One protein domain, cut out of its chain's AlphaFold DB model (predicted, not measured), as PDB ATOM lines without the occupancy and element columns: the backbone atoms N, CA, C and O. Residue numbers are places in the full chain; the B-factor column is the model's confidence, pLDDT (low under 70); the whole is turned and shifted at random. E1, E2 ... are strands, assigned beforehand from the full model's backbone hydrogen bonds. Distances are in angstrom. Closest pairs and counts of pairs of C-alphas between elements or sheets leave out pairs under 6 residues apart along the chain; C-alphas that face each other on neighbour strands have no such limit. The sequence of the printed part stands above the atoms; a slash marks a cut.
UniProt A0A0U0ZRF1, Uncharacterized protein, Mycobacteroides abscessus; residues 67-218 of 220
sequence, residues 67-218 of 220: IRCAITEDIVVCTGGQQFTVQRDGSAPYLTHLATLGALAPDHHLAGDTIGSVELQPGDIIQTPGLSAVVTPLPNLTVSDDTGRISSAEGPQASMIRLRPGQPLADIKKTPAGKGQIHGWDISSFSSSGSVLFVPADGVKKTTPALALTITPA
ATOM      1  N   ILE A  67      36.728 -24.875 -47.318       76.12
ATOM      2  CA  ILE A  67      38.117 -25.320 -47.187       76.12
ATOM      3  C   ILE A  67      38.121 -26.796 -46.779       76.12
ATOM      4  O   ILE A  67      37.423 -27.199 -45.855       76.12
ATOM      5  N   ARG A  68      38.903 -27.626 -47.457       77.00
ATOM      6  CA  ARG A  68      39.031 -29.068 -47.239       77.00
ATOM      7  C   ARG A  68      40.469 -29.376 -46.841       77.00
ATOM      8  O   ARG A  68      41.379 -29.024 -47.573       77.00
ATOM      9  N   CYS A  69      40.672 -30.033 -45.712       77.69
ATOM     10  CA  CYS A  69      41.959 -30.500 -45.217       77.69
ATOM     11  C   CYS A  69      42.100 -32.022 -45.341       77.69
ATOM     12  O   CYS A  69      41.199 -32.760 -44.968       77.69
ATOM     13  N   ALA A  70      43.245 -32.509 -45.796       76.38
ATOM     14  CA  ALA A  70      43.670 -33.895 -45.677       76.38
ATOM     15  C   ALA A  70      44.738 -33.984 -44.582       76.38
ATOM     16  O   ALA A  70      45.686 -33.197 -44.573       76.38
ATOM     17  N   ILE A  71      44.584 -34.927 -43.656       76.38
ATOM     18  CA  ILE A  71      45.531 -35.194 -42.575       76.38
ATOM     19  C   ILE A  71      46.110 -36.594 -42.751       76.38
ATOM     20  O   ILE A  71      45.384 -37.576 -42.931       76.38
ATOM     21  N   THR A  72      47.432 -36.658 -42.659       74.75
ATOM     22  CA  THR A  72      48.238 -37.881 -42.587       74.75
ATOM     23  C   THR A  72      49.130 -37.836 -41.352       74.75
ATOM     24  O   THR A  72      49.152 -36.831 -40.636       74.75
ATOM     25  N   GLU A  73      49.898 -38.896 -41.114       72.88
ATOM     26  CA  GLU A  73      50.871 -38.939 -40.019       72.88
ATOM     27  C   GLU A  73      51.918 -37.816 -40.110       72.88
ATOM     28  O   GLU A  73      52.327 -37.298 -39.075       72.88
ATOM     29  N   ASP A  74      52.262 -37.338 -41.309       74.50
ATOM     30  CA  ASP A  74      53.376 -36.395 -41.499       74.50
ATOM     31  C   ASP A  74      52.953 -34.981 -41.909       74.50
ATOM     32  O   ASP A  74      53.646 -34.007 -41.603       74.50
ATOM     33  N   ILE A  75      51.812 -34.844 -42.589       78.31
ATOM     34  CA  ILE A  75      51.379 -33.572 -43.178       78.31
ATOM     35  C   ILE A  75      49.869 -33.340 -43.036       78.31
ATOM     36  O   ILE A  75      49.059 -34.260 -43.192       78.31
ATOM     37  N   VAL A  76      49.503 -32.083 -42.776       81.06
ATOM     38  CA  VAL A  76      48.162 -31.519 -42.982       81.06
ATOM     39  C   VAL A  76      48.190 -30.668 -44.245       81.06
ATOM     40  O   VAL A  76      49.055 -29.805 -44.391       81.06
ATOM     41  N   VAL A  77      47.237 -30.878 -45.145       82.25
ATOM     42  CA  VAL A  77      47.116 -30.127 -46.400       82.25
ATOM     43  C   VAL A  77      45.697 -29.614 -46.536       82.25
ATOM     44  O   VAL A  77      44.785 -30.417 -46.654       82.25
ATOM     45  N   CYS A  78      45.498 -28.303 -46.543       82.38
ATOM     46  CA  CYS A  78      44.197 -27.657 -46.670       82.38
ATOM     47  C   CYS A  78      44.081 -26.888 -47.985       82.38
ATOM     48  O   CYS A  78      44.998 -26.163 -48.355       82.38
ATOM     49  N   THR A  79      42.949 -27.016 -48.668       82.06
ATOM     50  CA  THR A  79      42.660 -26.372 -49.953       82.06
ATOM     51  C   THR A  79      41.263 -25.776 -49.983       82.06
ATOM     52  O   THR A  79      40.365 -26.285 -49.319       82.06
ATOM     53  N   GLY A  80      41.052 -24.722 -50.763       79.56
ATOM     54  CA  GLY A  80      39.745 -24.106 -50.965       79.56
ATOM     55  C   GLY A  80      39.577 -23.617 -52.398       79.56
ATOM     56  O   GLY A  80      40.534 -23.189 -53.035       79.56
ATOM     57  N   GLY A  81      38.339 -23.649 -52.902       76.69
ATOM     58  CA  GLY A  81      37.995 -23.046 -54.198       76.69
ATOM     59  C   GLY A  81      37.952 -21.510 -54.175       76.69
ATOM     60  O   GLY A  81      37.786 -20.880 -55.214       76.69
ATOM     61  N   GLN A  82      38.071 -20.907 -52.992       82.88
ATOM     62  CA  GLN A  82      38.239 -19.473 -52.758       82.88
ATOM     63  C   GLN A  82      39.483 -19.266 -51.893       82.88
ATOM     64  O   GLN A  82      39.882 -20.180 -51.162       82.88
ATOM     65  N   GLN A  83      40.065 -18.068 -51.943       84.88
ATOM     66  CA  GLN A  83      41.166 -17.726 -51.050       84.88
ATOM     67  C   GLN A  83      40.713 -17.755 -49.594       84.88
ATOM     68  O   GLN A  83      39.598 -17.366 -49.244       84.88
ATOM     69  N   PHE A  84      41.624 -18.178 -48.733       82.00
ATOM     70  CA  PHE A  84      41.470 -18.114 -47.294       82.00
ATOM     71  C   PHE A  84      42.748 -17.580 -46.668       82.00
ATOM     72  O   PHE A  84      43.832 -17.636 -47.253       82.00
ATOM     73  N   THR A  85      42.603 -17.008 -45.479       83.62
ATOM     74  CA  THR A  85      43.729 -16.473 -44.728       83.62
ATOM     75  C   THR A  85      44.363 -17.589 -43.916       83.62
ATOM     76  O   THR A  85      43.688 -18.361 -43.232       83.62
ATOM     77  N   VAL A  86      45.683 -17.662 -43.996       80.88
ATOM     78  CA  VAL A  86      46.507 -18.615 -43.271       80.88
ATOM     79  C   VAL A  86      47.489 -17.852 -42.419       80.88
ATOM     80  O   VAL A  86      48.161 -16.943 -42.896       80.88
ATOM     81  N   GLN A  87      47.615 -18.269 -41.168       81.94
ATOM     82  CA  GLN A  87      48.678 -17.817 -40.290       81.94
ATOM     83  C   GLN A  87      49.423 -19.036 -39.757       81.94
ATOM     84  O   GLN A  87      48.835 -19.895 -39.094       81.94
ATOM     85  N   ARG A  88      50.720 -19.109 -40.069       78.38
ATOM     86  CA  ARG A  88      51.648 -20.045 -39.425       78.38
ATOM     87  C   ARG A  88      52.242 -19.374 -38.195       78.38
ATOM     88  O   ARG A  88      52.423 -18.155 -38.189       78.38
ATOM     89  N   ASP A  89      52.551 -20.165 -37.176       73.25
ATOM     90  CA  ASP A  89      53.193 -19.643 -35.971       73.25
ATOM     91  C   ASP A  89      54.462 -18.833 -36.305       73.25
ATOM     92  O   ASP A  89      55.234 -19.183 -37.202       73.25
ATOM     93  N   GLY A  90      54.622 -17.689 -35.639       73.19
ATOM     94  CA  GLY A  90      55.707 -16.735 -35.892       73.19
ATOM     95  C   GLY A  90      55.694 -16.028 -37.259       73.19
ATOM     96  O   GLY A  90      56.630 -15.287 -37.548       73.19
ATOM     97  N   SER A  91      54.670 -16.224 -38.101       79.88
ATOM     98  CA  SER A  91      54.562 -15.614 -39.437       79.88
ATOM     99  C   SER A  91      53.370 -14.660 -39.551       79.88
ATOM    100  O   SER A  91      52.348 -14.827 -38.881       79.88
ATOM    101  N   ALA A  92      53.485 -13.662 -40.431       83.94
ATOM    102  CA  ALA A  92      52.360 -12.801 -40.783       83.94
ATOM    103  C   ALA A  92      51.273 -13.604 -41.528       83.94
ATOM    104  O   ALA A  92      51.606 -14.540 -42.261       83.94
ATOM    105  N   PRO A  93      49.986 -13.253 -41.361       84.31
ATOM    106  CA  PRO A  93      48.912 -13.885 -42.112       84.31
ATOM    107  C   PRO A  93      49.031 -13.583 -43.613       84.31
ATOM    108  O   PRO A  93      49.386 -12.469 -44.000       84.31
ATOM    109  N   TYR A  94      48.703 -14.558 -44.458       85.94
ATOM    110  CA  TYR A  94      48.692 -14.425 -45.919       85.94
ATOM    111  C   TYR A  94      47.471 -15.116 -46.534       85.94
ATOM    112  O   TYR A  94      46.896 -16.028 -45.944       85.94
ATOM    113  N   LEU A  95      47.064 -14.662 -47.722       89.00
ATOM    114  CA  LEU A  95      45.971 -15.260 -48.490       89.00
ATOM    115  C   LEU A  95      46.505 -16.354 -49.412       89.00
ATOM    116  O   LEU A  95      47.505 -16.160 -50.098       89.00
ATOM    117  N   THR A  96      45.820 -17.490 -49.456       89.06
ATOM    118  CA  THR A  96      46.200 -18.626 -50.303       89.06
ATOM    119  C   THR A  96      44.987 -19.488 -50.657       89.06
ATOM    120  O   THR A  96      43.923 -19.348 -50.056       89.06
ATOM    121  N   HIS A  97      45.148 -20.377 -51.640       87.12
ATOM    122  CA  HIS A  97      44.220 -21.482 -51.912       87.12
ATOM    123  C   HIS A  97      44.740 -22.822 -51.379       87.12
ATOM    124  O   HIS A  97      43.993 -23.793 -51.368       87.12
ATOM    125  N   LEU A  98      46.005 -22.881 -50.950       87.19
ATOM    126  CA  LEU A  98      46.671 -24.065 -50.416       87.19
ATOM    127  C   LEU A  98      47.419 -23.712 -49.132       87.19
ATOM    128  O   LEU A  98      48.210 -22.772 -49.102       87.19
ATOM    129  N   ALA A  99      47.232 -24.511 -48.091       86.31
ATOM    130  CA  ALA A  99      47.985 -24.416 -46.854       86.31
ATOM    131  C   ALA A  99      48.526 -25.785 -46.470       86.31
ATOM    132  O   ALA A  99      47.775 -26.754 -46.405       86.31
ATOM    133  N   THR A 100      49.815 -25.860 -46.173       84.25
ATOM    134  CA  THR A 100      50.457 -27.092 -45.719       84.25
ATOM    135  C   THR A 100      51.086 -26.886 -44.350       84.25
ATOM    136  O   THR A 100      51.721 -25.863 -44.087       84.25
ATOM    137  N   LEU A 101      50.920 -27.873 -43.476       80.81
ATOM    138  CA  LEU A 101      51.607 -27.972 -42.194       80.81
ATOM    139  C   LEU A 101      52.317 -29.319 -42.141       80.81
ATOM    140  O   LEU A 101      51.667 -30.359 -42.174       80.81
ATOM    141  N   GLY A 102      53.643 -29.300 -42.061       78.38
ATOM    142  CA  GLY A 102      54.453 -30.497 -42.282       78.38
ATOM    143  C   GLY A 102      55.109 -30.507 -43.651       78.38
ATOM    144  O   GLY A 102      54.972 -29.567 -44.435       78.38
ATOM    145  N   ALA A 103      55.837 -31.582 -43.919       74.50
ATOM    146  CA  ALA A 103      56.444 -31.847 -45.210       74.50
ATOM    147  C   ALA A 103      56.035 -33.248 -45.651       74.50
ATOM    148  O   ALA A 103      56.150 -34.203 -44.886       74.50
ATOM    149  N   LEU A 104      55.560 -33.364 -46.888       72.25
ATOM    150  CA  LEU A 104      55.337 -34.662 -47.503       72.25
ATOM    151  C   LEU A 104      56.708 -35.232 -47.871       72.25
ATOM    152  O   LEU A 104      57.487 -34.565 -48.557       72.25
ATOM    153  N   ALA A 105      57.021 -36.431 -47.387       69.50
ATOM    154  CA  ALA A 105      58.279 -37.077 -47.727       69.50
ATOM    155  C   ALA A 105      58.359 -37.341 -49.249       69.50
ATOM    156  O   ALA A 105      57.324 -37.585 -49.872       69.50
ATOM    157  N   PRO A 106      59.552 -37.296 -49.873       67.44
ATOM    158  CA  PRO A 106      59.689 -37.372 -51.333       67.44
ATOM    159  C   PRO A 106      59.155 -38.667 -51.965       67.44
ATOM    160  O   PRO A 106      58.854 -38.692 -53.153       67.44
ATOM    161  N   ASP A 107      59.087 -39.738 -51.178       65.00
ATOM    162  CA  ASP A 107      58.605 -41.073 -51.536       65.00
ATOM    163  C   ASP A 107      57.128 -41.306 -51.179       65.00
ATOM    164  O   ASP A 107      56.552 -42.330 -51.550       65.00
ATOM    165  N   HIS A 108      56.501 -40.358 -50.483       63.62
ATOM    166  CA  HIS A 108      55.103 -40.426 -50.099       63.62
ATOM    167  C   HIS A 108      54.253 -39.568 -51.032       63.62
ATOM    168  O   HIS A 108      54.544 -38.405 -51.302       63.62
ATOM    169  N   HIS A 109      53.149 -40.145 -51.493       63.75
ATOM    170  CA  HIS A 109      52.123 -39.423 -52.230       63.75
ATOM    171  C   HIS A 109      50.856 -39.372 -51.405       63.75
ATOM    172  O   HIS A 109      50.507 -40.319 -50.693       63.75
ATOM    173  N   LEU A 110      50.141 -38.262 -51.537       65.50
ATOM    174  CA  LEU A 110      48.812 -38.193 -50.979       65.50
ATOM    175  C   LEU A 110      47.885 -39.139 -51.766       65.50
ATOM    176  O   LEU A 110      47.989 -39.250 -52.986       65.50
ATOM    177  N   ALA A 111      47.000 -39.849 -51.073       63.88
ATOM    178  CA  ALA A 111      46.002 -40.701 -51.698       63.88
ATOM    179  C   ALA A 111      44.948 -39.866 -52.423       63.88
ATOM    180  O   ALA A 111      44.182 -39.118 -51.822       63.88
ATOM    181  N   GLY A 112      44.847 -40.064 -53.727       63.81
ATOM    182  CA  GLY A 112      43.854 -39.390 -54.535       63.81
ATOM    183  C   GLY A 112      43.469 -40.196 -55.755       63.81
ATOM    184  O   GLY A 112      43.998 -41.281 -56.007       63.81
ATOM    185  N   ASP A 113      42.530 -39.642 -56.501       64.88
ATOM    186  CA  ASP A 113      42.106 -40.195 -57.771       64.88
ATOM    187  C   ASP A 113      43.031 -39.652 -58.860       64.88
ATOM    188  O   ASP A 113      43.285 -38.448 -58.948       64.88
ATOM    189  N   THR A 114      43.569 -40.542 -59.692       66.19
ATOM    190  CA  THR A 114      44.238 -40.110 -60.917       66.19
ATOM    191  C   THR A 114      43.179 -39.545 -61.846       66.19
ATOM    192  O   THR A 114      42.297 -40.279 -62.291       66.19
ATOM    193  N   ILE A 115      43.263 -38.251 -62.133       63.00
ATOM    194  CA  ILE A 115      42.299 -37.566 -62.990       63.00
ATOM    195  C   ILE A 115      42.928 -37.189 -64.325       63.00
ATOM    196  O   ILE A 115      44.109 -36.839 -64.416       63.00
ATOM    197  N   GLY A 116      42.108 -37.254 -65.372       61.53
ATOM    198  CA  GLY A 116      42.433 -36.629 -66.643       61.53
ATOM    199  C   GLY A 116      42.471 -35.113 -66.474       61.53
ATOM    200  O   GLY A 116      41.724 -34.527 -65.694       61.53
ATOM    201  N   SER A 117      43.335 -34.447 -67.223       63.22
ATOM    202  CA  SER A 117      43.568 -33.013 -67.069       63.22
ATOM    203  C   SER A 117      42.377 -32.107 -67.377       63.22
ATOM    204  O   SER A 117      42.300 -30.993 -66.865       63.22
ATOM    205  N   VAL A 118      41.435 -32.585 -68.189       63.09
ATOM    206  CA  VAL A 118      40.210 -31.862 -68.565       63.09
ATOM    207  C   VAL A 118      39.209 -31.777 -67.409       63.09
ATOM    208  O   VAL A 118      38.268 -30.994 -67.462       63.09
ATOM    209  N   GLU A 119      39.399 -32.575 -66.360       72.12
ATOM    210  CA  GLU A 119      38.444 -32.667 -65.261       72.12
ATOM    211  C   GLU A 119      38.732 -31.679 -64.129       72.12
ATOM    212  O   GLU A 119      37.892 -31.572 -63.239       72.12
ATOM    213  N   LEU A 120      39.880 -30.985 -64.136       76.94
ATOM    214  CA  LEU A 120      40.344 -30.123 -63.040       76.94
ATOM    215  C   LEU A 120      39.314 -29.055 -62.646       76.94
ATOM    216  O   LEU A 120      38.730 -28.385 -63.497       76.94
ATOM    217  N   GLN A 121      39.148 -28.860 -61.342       79.19
ATOM    218  CA  GLN A 121      38.278 -27.859 -60.738       79.19
ATOM    219  C   GLN A 121      39.075 -26.961 -59.780       79.19
ATOM    220  O   GLN A 121      40.061 -27.414 -59.193       79.19
ATOM    221  N   PRO A 122      38.659 -25.697 -59.581       82.44
ATOM    222  CA  PRO A 122      39.234 -24.845 -58.544       82.44
ATOM    223  C   PRO A 122      39.207 -25.520 -57.165       82.44
ATOM    224  O   PRO A 122      38.180 -26.050 -56.741       82.44
ATOM    225  N   GLY A 123      40.335 -25.479 -56.459       76.12
ATOM    226  CA  GLY A 123      40.530 -26.143 -55.169       76.12
ATOM    227  C   GLY A 123      41.024 -27.591 -55.262       76.12
ATOM    228  O   GLY A 123      41.355 -28.174 -54.227       76.12
ATOM    229  N   ASP A 124      41.134 -28.174 -56.459       78.00
ATOM    230  CA  ASP A 124      41.831 -29.449 -56.629       78.00
ATOM    231  C   ASP A 124      43.301 -29.300 -56.252       78.00
ATOM    232  O   ASP A 124      43.959 -28.349 -56.661       78.00
ATOM    233  N   ILE A 125      43.841 -30.263 -55.514       78.44
ATOM    234  CA  ILE A 125      45.282 -30.335 -55.278       78.44
ATOM    235  C   ILE A 125      45.899 -31.214 -56.351       78.44
ATOM    236  O   ILE A 125      45.353 -32.259 -56.691       78.44
ATOM    237  N   ILE A 126      47.045 -30.781 -56.854       78.19
ATOM    238  CA  ILE A 126      47.867 -31.473 -57.835       78.19
ATOM    239  C   ILE A 126      49.314 -31.502 -57.343       78.19
ATOM    240  O   ILE A 126      49.722 -30.692 -56.506       78.19
ATOM    241  N   GLN A 127      50.104 -32.427 -57.884       73.81
ATOM    242  CA  GLN A 127      51.533 -32.510 -57.605       73.81
ATOM    243  C   GLN A 127      52.324 -32.026 -58.824       73.81
ATOM    244  O   GLN A 127      52.373 -32.695 -59.853       73.81
ATOM    245  N   THR A 128      52.934 -30.849 -58.703       62.22
ATOM    246  CA  THR A 128      53.795 -30.215 -59.709       62.22
ATOM    247  C   THR A 128      55.048 -29.689 -59.009       62.22
ATOM    248  O   THR A 128      54.992 -28.654 -58.349       62.22
ATOM    249  N   PRO A 129      56.199 -30.353 -59.202       64.62
ATOM    250  CA  PRO A 129      57.315 -30.561 -58.247       64.62
ATOM    251  C   PRO A 129      57.047 -30.626 -56.723       64.62
ATOM    252  O   PRO A 129      57.722 -31.379 -56.029       64.62
ATOM    253  N   GLY A 130      56.078 -29.880 -56.197       75.56
ATOM    254  CA  GLY A 130      55.506 -29.964 -54.855       75.56
ATOM    255  C   GLY A 130      53.973 -29.983 -54.923       75.56
ATOM    256  O   GLY A 130      53.402 -30.266 -55.976       75.56
ATOM    257  N   LEU A 131      53.299 -29.700 -53.808       81.12
ATOM    258  CA  LEU A 131      51.837 -29.590 -53.776       81.12
ATOM    259  C   LEU A 131      51.394 -28.217 -54.287       81.12
ATOM    260  O   LEU A 131      51.989 -27.195 -53.951       81.12
ATOM    261  N   SER A 132      50.336 -28.183 -55.089       85.81
ATOM    262  CA  SER A 132      49.724 -26.939 -55.561       85.81
ATOM    263  C   SER A 132      48.208 -27.093 -55.633       85.81
ATOM    264  O   SER A 132      47.719 -28.181 -55.921       85.81
ATOM    265  N   ALA A 133      47.462 -26.020 -55.365       86.19
ATOM    266  CA  ALA A 133      46.013 -25.988 -55.555       86.19
ATOM    267  C   ALA A 133      45.664 -25.326 -56.892       86.19
ATOM    268  O   ALA A 133      46.210 -24.277 -57.227       86.19
ATOM    269  N   VAL A 134      44.740 -25.909 -57.647       86.12
ATOM    270  CA  VAL A 134      44.196 -25.333 -58.879       86.12
ATOM    271  C   VAL A 134      43.397 -24.083 -58.530       86.12
ATOM    272  O   VAL A 134      42.485 -24.129 -57.708       86.12
ATOM    273  N   VAL A 135      43.728 -22.972 -59.182       87.38
ATOM    274  CA  VAL A 135      42.998 -21.703 -59.070       87.38
ATOM    275  C   VAL A 135      42.074 -21.556 -60.270       87.38
ATOM    276  O   VAL A 135      40.856 -21.495 -60.120       87.38
ATOM    277  N   THR A 136      42.653 -21.590 -61.467       86.88
ATOM    278  CA  THR A 136      41.919 -21.601 -62.732       86.88
ATOM    279  C   THR A 136      42.205 -22.921 -63.437       86.88
ATOM    280  O   THR A 136      43.377 -23.254 -63.603       86.88
ATOM    281  N   PRO A 137      41.189 -23.696 -63.851       83.19
ATOM    282  CA  PRO A 137      41.400 -24.939 -64.587       83.19
ATOM    283  C   PRO A 137      41.789 -24.677 -66.053       83.19
ATOM    284  O   PRO A 137      41.901 -23.534 -66.505       83.19
ATOM    285  N   LEU A 138      41.995 -25.752 -66.822       81.12
ATOM    286  CA  LEU A 138      42.236 -25.659 -68.265       81.12
ATOM    287  C   LEU A 138      41.128 -24.869 -68.995       81.12
ATOM    288  O   LEU A 138      39.969 -24.906 -68.579       81.12
ATOM    289  N   PRO A 139      41.455 -24.191 -70.114       77.75
ATOM    290  CA  PRO A 139      42.746 -24.198 -70.822       77.75
ATOM    291  C   PRO A 139      43.826 -23.290 -70.212       77.75
ATOM    292  O   PRO A 139      44.999 -23.454 -70.528       77.75
ATOM    293  N   ASN A 140      43.459 -22.373 -69.315       84.44
ATOM    294  CA  ASN A 140      44.373 -21.404 -68.703       84.44
ATOM    295  C   ASN A 140      44.748 -21.841 -67.284       84.44
ATOM    296  O   ASN A 140      44.404 -21.169 -66.312       84.44
ATOM    297  N   LEU A 141      45.413 -22.995 -67.175       84.56
ATOM    298  CA  LEU A 141      45.717 -23.603 -65.883       84.56
ATOM    299  C   LEU A 141      46.634 -22.701 -65.042       84.56
ATOM    300  O   LEU A 141      47.802 -22.487 -65.379       84.56
ATOM    301  N   THR A 142      46.112 -22.229 -63.912       89.19
ATOM    302  CA  THR A 142      46.880 -21.520 -62.885       89.19
ATOM    303  C   THR A 142      46.760 -22.230 -61.550       89.19
ATOM    304  O   THR A 142      45.734 -22.831 -61.221       89.19
ATOM    305  N   VAL A 143      47.842 -22.178 -60.784       88.25
ATOM    306  CA  VAL A 143      47.995 -22.944 -59.549       88.25
ATOM    307  C   VAL A 143      48.561 -22.046 -58.455       88.25
ATOM    308  O   VAL A 143      49.384 -21.177 -58.736       88.25
ATOM    309  N   SER A 144      48.104 -22.243 -57.222       89.69
ATOM    310  CA  SER A 144      48.598 -21.587 -56.012       89.69
ATOM    311  C   SER A 144      49.502 -22.549 -55.256       89.69
ATOM    312  O   SER A 144      49.092 -23.677 -54.971       89.69
ATOM    313  N   ASP A 145      50.697 -22.098 -54.889       88.38
ATOM    314  CA  ASP A 145      51.541 -22.815 -53.933       88.38
ATOM    315  C   ASP A 145      51.117 -22.541 -52.476       88.38
ATOM    316  O   ASP A 145      50.166 -21.797 -52.209       88.38
ATOM    317  N   ASP A 146      51.815 -23.167 -51.526       84.88
ATOM    318  CA  ASP A 146      51.552 -23.062 -50.088       84.88
ATOM    319  C   ASP A 146      51.982 -21.719 -49.469       84.88
ATOM    320  O   ASP A 146      51.737 -21.484 -48.283       84.88
ATOM    321  N   THR A 147      52.606 -20.841 -50.261       86.69
ATOM    322  CA  THR A 147      52.955 -19.459 -49.899       86.69
ATOM    323  C   THR A 147      51.942 -18.443 -50.431       86.69
ATOM    324  O   THR A 147      52.054 -17.250 -50.154       86.69
ATOM    325  N   GLY A 148      50.936 -18.909 -51.180       85.31
ATOM    326  CA  GLY A 148      49.913 -18.075 -51.809       85.31
ATOM    327  C   GLY A 148      50.325 -17.499 -53.164       85.31
ATOM    328  O   GLY A 148      49.575 -16.714 -53.749       85.31
ATOM    329  N   ARG A 149      51.492 -17.873 -53.702       89.56
ATOM    330  CA  ARG A 149      51.923 -17.411 -55.021       89.56
ATOM    331  C   ARG A 149      51.178 -18.183 -56.105       89.56
ATOM    332  O   ARG A 149      51.165 -19.410 -56.121       89.56
ATOM    333  N   ILE A 150      50.610 -17.438 -57.051       90.81
ATOM    334  CA  ILE A 150      49.920 -17.988 -58.221       90.81
ATOM    335  C   ILE A 150      50.881 -18.028 -59.413       90.81
ATOM    336  O   ILE A 150      51.598 -17.059 -59.676       90.81
ATOM    337  N   SER A 151      50.898 -19.141 -60.145       89.06
ATOM    338  CA  SER A 151      51.709 -19.317 -61.356       89.06
ATOM    339  C   SER A 151      50.975 -20.119 -62.431       89.06
ATOM    340  O   SER A 151      50.040 -20.864 -62.135       89.06
ATOM    341  N   SER A 152      51.375 -19.942 -63.690       86.88
ATOM    342  CA  SER A 152      50.937 -20.788 -64.802       86.88
ATOM    343  C   SER A 152      51.655 -22.133 -64.746       86.88
ATOM    344  O   SER A 152      52.880 -22.172 -64.612       86.88
ATOM    345  N   ALA A 153      50.916 -23.230 -64.891       75.31
ATOM    346  CA  ALA A 153      51.506 -24.561 -64.980       75.31
ATOM    347  C   ALA A 153      51.658 -24.969 -66.458       75.31
ATOM    348  O   ALA A 153      50.670 -25.287 -67.119       75.31
ATOM    349  N   GLU A 154      52.889 -24.959 -66.982       57.22
ATOM    350  CA  GLU A 154      53.223 -25.444 -68.332       57.22
ATOM    351  C   GLU A 154      53.844 -26.854 -68.257       57.22
ATOM    352  O   GLU A 154      54.886 -27.033 -67.628       57.22
ATOM    353  N   GLY A 155      53.248 -27.870 -68.898       50.12
ATOM    354  CA  GLY A 155      53.900 -29.185 -69.064       50.12
ATOM    355  C   GLY A 155      52.968 -30.404 -69.159       50.12
ATOM    356  O   GLY A 155      51.802 -30.322 -68.773       50.12
ATOM    357  N   PRO A 156      53.461 -31.542 -69.700       44.28
ATOM    358  CA  PRO A 156      52.649 -32.686 -70.107       44.28
ATOM    359  C   PRO A 156      51.983 -33.346 -68.899       44.28
ATOM    360  O   PRO A 156      52.627 -33.692 -67.910       44.28
ATOM    361  N   GLN A 157      50.670 -33.513 -69.003       55.06
ATOM    362  CA  GLN A 157      49.754 -33.777 -67.897       55.06
ATOM    363  C   GLN A 157      49.705 -35.265 -67.537       55.06
ATOM    364  O   GLN A 157      48.673 -35.925 -67.642       55.06
ATOM    365  N   ALA A 158      50.860 -35.810 -67.160       40.56
ATOM    366  CA  ALA A 158      50.970 -37.159 -66.639       40.56
ATOM    367  C   ALA A 158      50.317 -37.211 -65.250       40.56
ATOM    368  O   ALA A 158      50.889 -36.737 -64.276       40.56
ATOM    369  N   SER A 159      49.109 -37.774 -65.185       51.06
ATOM    370  CA  SER A 159      48.482 -38.301 -63.967       51.06
ATOM    371  C   SER A 159      48.526 -37.351 -62.764       51.06
ATOM    372  O   SER A 159      49.244 -37.584 -61.791       51.06
ATOM    373  N   MET A 160      47.729 -36.285 -62.807       60.75
ATOM    374  CA  MET A 160      47.536 -35.439 -61.631       60.75
ATOM    375  C   MET A 160      46.719 -36.211 -60.592       60.75
ATOM    376  O   MET A 160      45.658 -36.756 -60.902       60.75
ATOM    377  N   ILE A 161      47.233 -36.298 -59.367       59.56
ATOM    378  CA  ILE A 161      46.518 -36.921 -58.256       59.56
ATOM    379  C   ILE A 161      45.589 -35.865 -57.667       59.56
ATOM    380  O   ILE A 161      46.058 -34.985 -56.951       59.56
ATOM    381  N   ARG A 162      44.287 -35.962 -57.952       63.22
ATOM    382  CA  ARG A 162      43.263 -35.170 -57.267       63.22
ATOM    383  C   ARG A 162      43.042 -35.760 -55.892       63.22
ATOM    384  O   ARG A 162      42.593 -36.899 -55.758       63.22
ATOM    385  N   LEU A 163      43.272 -34.963 -54.860       63.75
ATOM    386  CA  LEU A 163      42.825 -35.337 -53.525       63.75
ATOM    387  C   LEU A 163      41.306 -35.375 -53.463       63.75
ATOM    388  O   LEU A 163      40.625 -34.461 -53.932       63.75
ATOM    389  N   ARG A 164      40.770 -36.431 -52.850       54.44
ATOM    390  CA  ARG A 164      39.327 -36.531 -52.651       54.44
ATOM    391  C   ARG A 164      38.827 -35.371 -51.787       54.44
ATOM    392  O   ARG A 164      39.547 -34.920 -50.894       54.44
ATOM    393  N   PRO A 165      37.577 -34.935 -51.985       49.88
ATOM    394  CA  PRO A 165      36.920 -33.998 -51.088       49.88
ATOM    395  C   PRO A 165      37.019 -34.412 -49.598       49.88
ATOM    396  O   PRO A 165      36.829 -35.583 -49.259       49.88
ATOM    397  N   GLY A 166      37.331 -33.448 -48.719       52.53
ATOM    398  CA  GLY A 166      37.285 -33.538 -47.243       52.53
ATOM    399  C   GLY A 166      35.932 -34.038 -46.682       52.53
ATOM    400  O   GLY A 166      34.924 -33.772 -47.327       52.53
ATOM    401  N   GLN A 167      35.873 -34.685 -45.501       47.53
ATOM    402  CA  GLN A 167      34.616 -34.929 -44.750       47.53
ATOM    403  C   GLN A 167      34.345 -33.828 -43.707       47.53
ATOM    404  O   GLN A 167      35.282 -33.447 -43.017       47.53
ATOM    405  N   PRO A 168      33.106 -33.354 -43.479       47.84
ATOM    406  CA  PRO A 168      32.812 -32.203 -42.607       47.84
ATOM    407  C   PRO A 168      33.401 -32.267 -41.179       47.84
ATOM    408  O   PRO A 168      33.153 -33.202 -40.425       47.84
ATOM    409  N   LEU A 169      34.059 -31.188 -40.731       52.78
ATOM    410  CA  LEU A 169      34.534 -30.930 -39.353       52.78
ATOM    411  C   LEU A 169      33.406 -30.792 -38.327       52.78
ATOM    412  O   LEU A 169      33.682 -30.606 -37.141       52.78
ATOM    413  N   ALA A 170      32.141 -30.849 -38.750       49.97
ATOM    414  CA  ALA A 170      30.995 -30.792 -37.847       49.97
ATOM    415  C   ALA A 170      31.077 -31.866 -36.744       49.97
ATOM    416  O   ALA A 170      30.641 -31.619 -35.619       49.97
ATOM    417  N   ASP A 171      31.708 -33.007 -37.030       50.47
ATOM    418  CA  ASP A 171      31.933 -34.065 -36.042       50.47
ATOM    419  C   ASP A 171      33.156 -33.822 -35.155       50.47
ATOM    420  O   ASP A 171      33.157 -34.184 -33.980       50.47
ATOM    421  N   ILE A 172      34.158 -33.104 -35.657       56.88
ATOM    422  CA  ILE A 172      35.359 -32.747 -34.896       56.88
ATOM    423  C   ILE A 172      35.074 -31.630 -33.886       56.88
ATOM    424  O   ILE A 172      35.643 -31.655 -32.798       56.88
ATOM    425  N   LYS A 173      34.118 -30.723 -34.156       55.22
ATOM    426  CA  LYS A 173      33.629 -29.724 -33.177       55.22
ATOM    427  C   LYS A 173      33.059 -30.339 -31.889       55.22
ATOM    428  O   LYS A 173      32.936 -29.637 -30.891       55.22
ATOM    429  N   LYS A 174      32.694 -31.628 -31.900       57.03
ATOM    430  CA  LYS A 174      32.246 -32.364 -30.702       57.03
ATOM    431  C   LYS A 174      33.418 -32.833 -29.835       57.03
ATOM    432  O   LYS A 174      33.204 -33.273 -28.708       57.03
ATOM    433  N   THR A 175      34.643 -32.746 -30.348       59.00
ATOM    434  CA  THR A 175      35.851 -33.160 -29.640       59.00
ATOM    435  C   THR A 175      36.394 -31.976 -28.842       59.00
ATOM    436  O   THR A 175      36.643 -30.921 -29.428       59.00
ATOM    437  N   PRO A 176      36.574 -32.092 -27.514       58.50
ATOM    438  CA  PRO A 176      37.136 -31.004 -26.722       58.50
ATOM    439  C   PRO A 176      38.549 -30.644 -27.205       58.50
ATOM    440  O   PRO A 176      39.342 -31.538 -27.512       58.50
ATOM    441  N   ALA A 177      38.875 -29.348 -27.237       61.06
ATOM    442  CA  ALA A 177      40.237 -28.883 -27.516       61.06
ATOM    443  C   ALA A 177      41.240 -29.567 -26.567       61.06
ATOM    444  O   ALA A 177      40.963 -29.726 -25.374       61.06
ATOM    445  N   GLY A 178      42.371 -30.027 -27.107       58.47
ATOM    446  CA  GLY A 178      43.383 -30.787 -26.368       58.47
ATOM    447  C   GLY A 178      42.983 -32.220 -25.991       58.47
ATOM    448  O   GLY A 178      43.708 -32.873 -25.249       58.47
ATOM    449  N   LYS A 179      41.831 -32.724 -26.458       64.31
ATOM    450  CA  LYS A 179      41.393 -34.118 -26.245       64.31
ATOM    451  C   LYS A 179      41.116 -34.882 -27.542       64.31
ATOM    452  O   LYS A 179      40.649 -36.017 -27.487       64.31
ATOM    453  N   GLY A 180      41.370 -34.257 -28.691       67.81
ATOM    454  CA  GLY A 180      41.182 -34.843 -30.014       67.81
ATOM    455  C   GLY A 180      42.498 -34.988 -30.748       67.81
ATOM    456  O   GLY A 180      43.152 -33.977 -31.003       67.81
ATOM    457  N   GLN A 181      42.831 -36.224 -31.117       72.50
ATOM    458  CA  GLN A 181      43.983 -36.545 -31.947       72.50
ATOM    459  C   GLN A 181      43.518 -37.171 -33.265       72.50
ATOM    460  O   GLN A 181      42.659 -38.053 -33.273       72.50
ATOM    461  N   ILE A 182      44.097 -36.730 -34.381       72.38
ATOM    462  CA  ILE A 182      43.870 -37.300 -35.713       72.38
ATOM    463  C   ILE A 182      45.235 -37.569 -36.341       72.38
ATOM    464  O   ILE A 182      45.987 -36.629 -36.573       72.38
ATOM    465  N   HIS A 183      45.572 -38.836 -36.609       74.50
ATOM    466  CA  HIS A 183      46.847 -39.234 -37.239       74.50
ATOM    467  C   HIS A 183      48.083 -38.561 -36.618       74.50
ATOM    468  O   HIS A 183      48.909 -37.946 -37.296       74.50
ATOM    469  N   GLY A 184      48.186 -38.592 -35.287       72.62
ATOM    470  CA  GLY A 184      49.320 -37.984 -34.587       72.62
ATOM    471  C   GLY A 184      49.327 -36.447 -34.570       72.62
ATOM    472  O   GLY A 184      50.367 -35.862 -34.278       72.62
ATOM    473  N   TRP A 185      48.225 -35.783 -34.933       76.69
ATOM    474  CA  TRP A 185      48.027 -34.335 -34.787       76.69
ATOM    475  C   TRP A 185      47.013 -34.044 -33.687       76.69
ATOM    476  O   TRP A 185      45.922 -34.613 -33.705       76.69
ATOM    477  N   ASP A 186      47.348 -33.124 -32.788       76.94
ATOM    478  CA  ASP A 186      46.440 -32.622 -31.763       76.94
ATOM    479  C   ASP A 186      45.684 -31.387 -32.257       76.94
ATOM    480  O   ASP A 186      46.213 -30.532 -32.977       76.94
ATOM    481  N   ILE A 187      44.426 -31.286 -31.829       73.75
ATOM    482  CA  ILE A 187      43.580 -30.120 -32.081       73.75
ATOM    483  C   ILE A 187      43.662 -29.192 -30.872       73.75
ATOM    484  O   ILE A 187      43.078 -29.468 -29.819       73.75
ATOM    485  N   SER A 188      44.385 -28.084 -31.010       68.38
ATOM    486  CA  SER A 188      44.721 -27.205 -29.884       68.38
ATOM    487  C   SER A 188      43.703 -26.092 -29.639       68.38
ATOM    488  O   SER A 188      43.556 -25.654 -28.499       68.38
ATOM    489  N   SER A 189      42.944 -25.649 -30.646       66.62
ATOM    490  CA  SER A 189      41.818 -24.728 -30.430       66.62
ATOM    491  C   SER A 189      40.809 -24.705 -31.581       66.62
ATOM    492  O   SER A 189      41.115 -25.070 -32.718       66.62
ATOM    493  N   PHE A 190      39.598 -24.240 -31.256       64.62
ATOM    494  CA  PHE A 190      38.562 -23.852 -32.208       64.62
ATOM    495  C   PHE A 190      38.266 -22.369 -32.004       64.62
ATOM    496  O   PHE A 190      37.915 -21.965 -30.892       64.62
ATOM    497  N   SER A 191      38.379 -21.552 -33.048       58.91
ATOM    498  CA  SER A 191      37.902 -20.175 -32.958       58.91
ATOM    499  C   SER A 191      36.377 -20.136 -33.105       58.91
ATOM    500  O   SER A 191      35.765 -20.967 -33.786       58.91
ATOM    501  N   SER A 192      35.748 -19.114 -32.527       57.38
ATOM    502  CA  SER A 192      34.336 -18.798 -32.775       57.38
ATOM    503  C   SER A 192      34.049 -18.488 -34.251       57.38
ATOM    504  O   SER A 192      32.917 -18.659 -34.699       57.38
ATOM    505  N   SER A 193      35.073 -18.098 -35.022       56.25
ATOM    506  CA  SER A 193      35.013 -17.889 -36.474       56.25
ATOM    507  C   SER A 193      35.134 -19.177 -37.305       56.25
ATOM    508  O   SER A 193      35.040 -19.119 -38.528       56.25
ATOM    509  N   GLY A 194      35.295 -20.347 -36.674       59.66
ATOM    510  CA  GLY A 194      35.360 -21.642 -37.361       59.66
ATOM    511  C   GLY A 194      36.761 -22.077 -37.801       59.66
ATOM    512  O   GLY A 194      36.873 -23.056 -38.539       59.66
ATOM    513  N   SER A 195      37.806 -21.392 -37.336       63.34
ATOM    514  CA  SER A 195      39.205 -21.794 -37.494       63.34
ATOM    515  C   SER A 195      39.540 -22.964 -36.582       63.34
ATOM    516  O   SER A 195      39.050 -23.042 -35.453       63.34
ATOM    517  N   VAL A 196      40.411 -23.849 -37.059       68.38
ATOM    518  CA  VAL A 196      40.939 -24.984 -36.296       68.38
ATOM    519  C   VAL A 196      42.453 -24.861 -36.257       68.38
ATOM    520  O   VAL A 196      43.059 -24.568 -37.288       68.38
ATOM    521  N   LEU A 197      43.039 -25.071 -35.079       72.12
ATOM    522  CA  LEU A 197      44.484 -25.090 -34.888       72.12
ATOM    523  C   LEU A 197      44.972 -26.533 -34.759       72.12
ATOM    524  O   LEU A 197      44.588 -27.235 -33.822       72.12
ATOM    525  N   PHE A 198      45.817 -26.960 -35.696       75.25
ATOM    526  CA  PHE A 198      46.491 -28.259 -35.655       75.25
ATOM    527  C   PHE A 198      47.929 -28.079 -35.188       75.25
ATOM    528  O   PHE A 198      48.618 -27.176 -35.664       75.25
ATOM    529  N   VAL A 199      48.374 -28.946 -34.280       75.25
ATOM    530  CA  VAL A 199      49.764 -29.022 -33.815       75.25
ATOM    531  C   VAL A 199      50.221 -30.485 -33.788       75.25
ATOM    532  O   VAL A 199      49.384 -31.376 -33.626       75.25
ATOM    533  N   PRO A 200      51.516 -30.784 -33.997       74.06
ATOM    534  CA  PRO A 200      52.024 -32.139 -33.812       74.06
ATOM    535  C   PRO A 200      51.710 -32.628 -32.396       74.06
ATOM    536  O   PRO A 200      51.890 -31.870 -31.446       74.06
ATOM    537  N   ALA A 201      51.245 -33.871 -32.260       73.44
ATOM    538  CA  ALA A 201      50.970 -34.421 -30.942       73.44
ATOM    539  C   ALA A 201      52.257 -34.656 -30.147       73.44
ATOM    540  O   ALA A 201      53.306 -34.992 -30.715       73.44
ATOM    541  N   ASP A 202      52.163 -34.515 -28.826       67.94
ATOM    542  CA  ASP A 202      53.304 -34.686 -27.931       67.94
ATOM    543  C   ASP A 202      53.970 -36.061 -28.118       67.94
ATOM    544  O   ASP A 202      53.324 -37.110 -28.143       67.94
ATOM    545  N   GLY A 203      55.298 -36.060 -28.261       60.31
ATOM    546  CA  GLY A 203      56.094 -37.278 -28.446       60.31
ATOM    547  C   GLY A 203      56.142 -37.826 -29.879       60.31
ATOM    548  O   GLY A 203      56.911 -38.757 -30.132       60.31
ATOM    549  N   VAL A 204      55.411 -37.242 -30.836       61.81
ATOM    550  CA  VAL A 204      55.525 -37.601 -32.258       61.81
ATOM    551  C   VAL A 204      56.688 -36.830 -32.887       61.81
ATOM    552  O   VAL A 204      56.668 -35.604 -32.978       61.81
ATOM    553  N   LYS A 205      57.721 -37.543 -33.354       54.22
ATOM    554  CA  LYS A 205      58.823 -36.946 -34.127       54.22
ATOM    555  C   LYS A 205      58.360 -36.624 -35.549       54.22
ATOM    556  O   LYS A 205      58.698 -37.346 -36.480       54.22
ATOM    557  N   LYS A 206      57.609 -35.537 -35.726       57.50
ATOM    558  CA  LYS A 206      57.417 -34.953 -37.060       57.50
ATOM    559  C   LYS A 206      58.672 -34.160 -37.423       57.50
ATOM    560  O   LYS A 206      59.320 -33.578 -36.556       57.50
ATOM    561  N   THR A 207      59.050 -34.150 -38.698       53.25
ATOM    562  CA  THR A 207      60.163 -33.317 -39.202       53.25
ATOM    563  C   THR A 207      59.860 -31.820 -39.093       53.25
ATOM    564  O   THR A 207      60.755 -30.986 -39.226       53.25
ATOM    565  N   THR A 208      58.608 -31.475 -38.808       49.59
ATOM    566  CA  THR A 208      58.134 -30.132 -38.513       49.59
ATOM    567  C   THR A 208      58.242 -29.814 -37.019       49.59
ATOM    568  O   THR A 208      57.767 -30.604 -36.201       49.59
ATOM    569  N   PRO A 209      58.792 -28.643 -36.634       54.06
ATOM    570  CA  PRO A 209      58.651 -28.140 -35.269       54.06
ATOM    571  C   PRO A 209      57.165 -27.997 -34.896       54.06
ATOM    572  O   PRO A 209      56.301 -28.074 -35.772       54.06
ATOM    573  N   ALA A 210      56.861 -27.793 -33.608       55.47
ATOM    574  CA  ALA A 210      55.507 -27.508 -33.134       55.47
ATOM    575  C   ALA A 210      54.988 -26.219 -33.791       55.47
ATOM    576  O   ALA A 210      55.175 -25.121 -33.284       55.47
ATOM    577  N   LEU A 211      54.409 -26.364 -34.976       60.34
ATOM    578  CA  LEU A 211      53.886 -25.284 -35.783       60.34
ATOM    579  C   LEU A 211      52.376 -25.349 -35.706       60.34
ATOM    580  O   LEU A 211      51.772 -26.411 -35.852       60.34
ATOM    581  N   ALA A 212      51.790 -24.187 -35.491       66.31
ATOM    582  CA  ALA A 212      50.360 -24.006 -35.468       66.31
ATOM    583  C   ALA A 212      49.921 -23.465 -36.838       66.31
ATOM    584  O   ALA A 212      50.499 -22.495 -37.333       66.31
ATOM    585  N   LEU A 213      48.925 -24.100 -37.462       65.56
ATOM    586  CA  LEU A 213      48.268 -23.595 -38.671       65.56
ATOM    587  C   LEU A 213      46.879 -23.071 -38.314       65.56
ATOM    588  O   LEU A 213      45.999 -23.860 -37.980       65.56
ATOM    589  N   THR A 214      46.681 -21.756 -38.401       72.31
ATOM    590  CA  THR A 214      45.357 -21.137 -38.256       72.31
ATOM    591  C   THR A 214      44.795 -20.824 -39.632       72.31
ATOM    592  O   THR A 214      45.463 -20.179 -40.440       72.31
ATOM    593  N   ILE A 215      43.562 -21.263 -39.882       65.62
ATOM    594  CA  ILE A 215      42.844 -21.013 -41.134       65.62
ATOM    595  C   ILE A 215      41.605 -20.181 -40.844       65.62
ATOM    596  O   ILE A 215      40.709 -20.626 -40.126       65.62
ATOM    597  N   THR A 216      41.527 -18.989 -41.419       68.81
ATOM    598  CA  THR A 216      40.347 -18.125 -41.366       68.81
ATOM    599  C   THR A 216      39.768 -17.961 -42.770       68.81
ATOM    600  O   THR A 216      40.526 -17.802 -43.730       68.81
ATOM    601  N   PRO A 217      38.432 -17.981 -42.931       64.06
ATOM    602  CA  PRO A 217      37.818 -17.564 -44.188       64.06
ATOM    603  C   PRO A 217      38.322 -16.172 -44.579       64.06
ATOM    604  O   PRO A 217      38.546 -15.335 -43.699       64.06
ATOM    605  N   ALA A 218      38.530 -15.921 -45.874       60.50
ATOM    606  CA  ALA A 218      38.822 -14.564 -46.318       60.50
ATOM    607  C   ALA A 218      37.646 -13.653 -45.938       60.50
ATOM    608  O   ALA A 218      36.482 -14.034 -46.076       60.50
TER     609      ALA A 218
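What this domain is: This is residues 67 to 218 of the 220 residues of an uncharacterized protein of Mycobacteroides abscessus (UniProt A0A0U0ZRF1). What is the main shape? A six-stranded sheet, sharply bent where E2 folds back on itself, meets a smaller four-stranded sheet, E5 to E8, in a sandwich; the two are only partly face to face, through the E2 and E3 part of the larger sheet. E10 and E11 make one end of the length, E6 to E8 lie toward the other, and the two-stranded ribbon of E4 and E9 runs beside E5. How much is there, and of what kind? The printed part has 152 residues with twelve named strands, E1 to E12 in chain order, and no named helix, and is all strand by class, though under half of the residues, 69, are in named elements. The sheet E5 E6 E7 E8 is antiparallel in that order, and the larger sheet is branched. How compact is it? It is compact, with a radius of gyration of the C-alphas of 15.3 A and spans of 45 by 33 by 29 A.

How they stand to each other: What stands beside the longest strand? Beside E2, residues 75 to 88, lie E1, residues 67 to 71, and E12, residues 213 to 217, on one side and E3, residues 94 to 102, on the other side. E2 bends by 149 degrees at residue 85 and is antiparallel to each, with N 68 and O 79 of E1 and E2 2.7 A apart, N 78 and O 99 of E2 and E3 2.8 A, and N 85 and O 216 of E2 and E12 2.8 A, within hydrogen-bond range. E1, E2 and E3 form a meander, each strand the antiparallel neighbour of the one before. How does this twisted sheet go on? E11, residues 196 to 200, has E12 on one side and E10, residues 185 to 190, on the other side, and E10, E11 and E12 are a second meander. In the hairpin of E10 and E11, N 186 and O 199 are 2.8 A apart; between E11 and E12 no backbone N and O are within hydrogen-bond range. How does the second sheet stand to it? E5, residues 125 to 128, E6, residues 130 to 136, E7, residues 142 to 144, and E8, residues 150 to 152, are a meander too, with N 126 and O 132 2.8 A apart, N 133 and O 144 2.9 A, and N 143 and O 151 2.9 A. The facing parts of the sandwich, two sheets face to face, are 10.5 A centre to centre, their strands at 22 degrees; the closest C-alphas of E3 and E6 are those of Leu 98 and Ala 133, 5.5 A apart. Where is the remaining pair? E4, residues 112 to 115, is antiparallel to E9, residues 160 to 163, with N 113 and O 162 2.8 A apart, and the closest C-alphas of E5 and E9 are those of Ile 126 and Met 160, 5.5 A apart.

Where its parts are: Where do the strands begin, bend and end? C-alpha 67 of E1 is at (38.117, -25.320, -47.187), C-alpha 85 of E2 at (43.729, -16.473, -44.728), and C-alpha 217 of E12 at (37.818, -17.564, -44.188). How long are the longer strands? From first to last C-alpha, E6 measures 17.8 A, E3 17.5 A, E10 14.4 A and E2 14.0 A.

The domain as a whole: How far does it reach? The C-alphas farthest apart, those of Pro 139 and Gly 203, are 46.3 A apart. Is it whole? The printed part has no cut, and the long links are E9 to E10, 21 residues, and E11 to E12, 12 residues. Where is confidence low? The mean pLDDT of the printed part is 71.1, and 68 residues are under 70, among them residues 154 to 180.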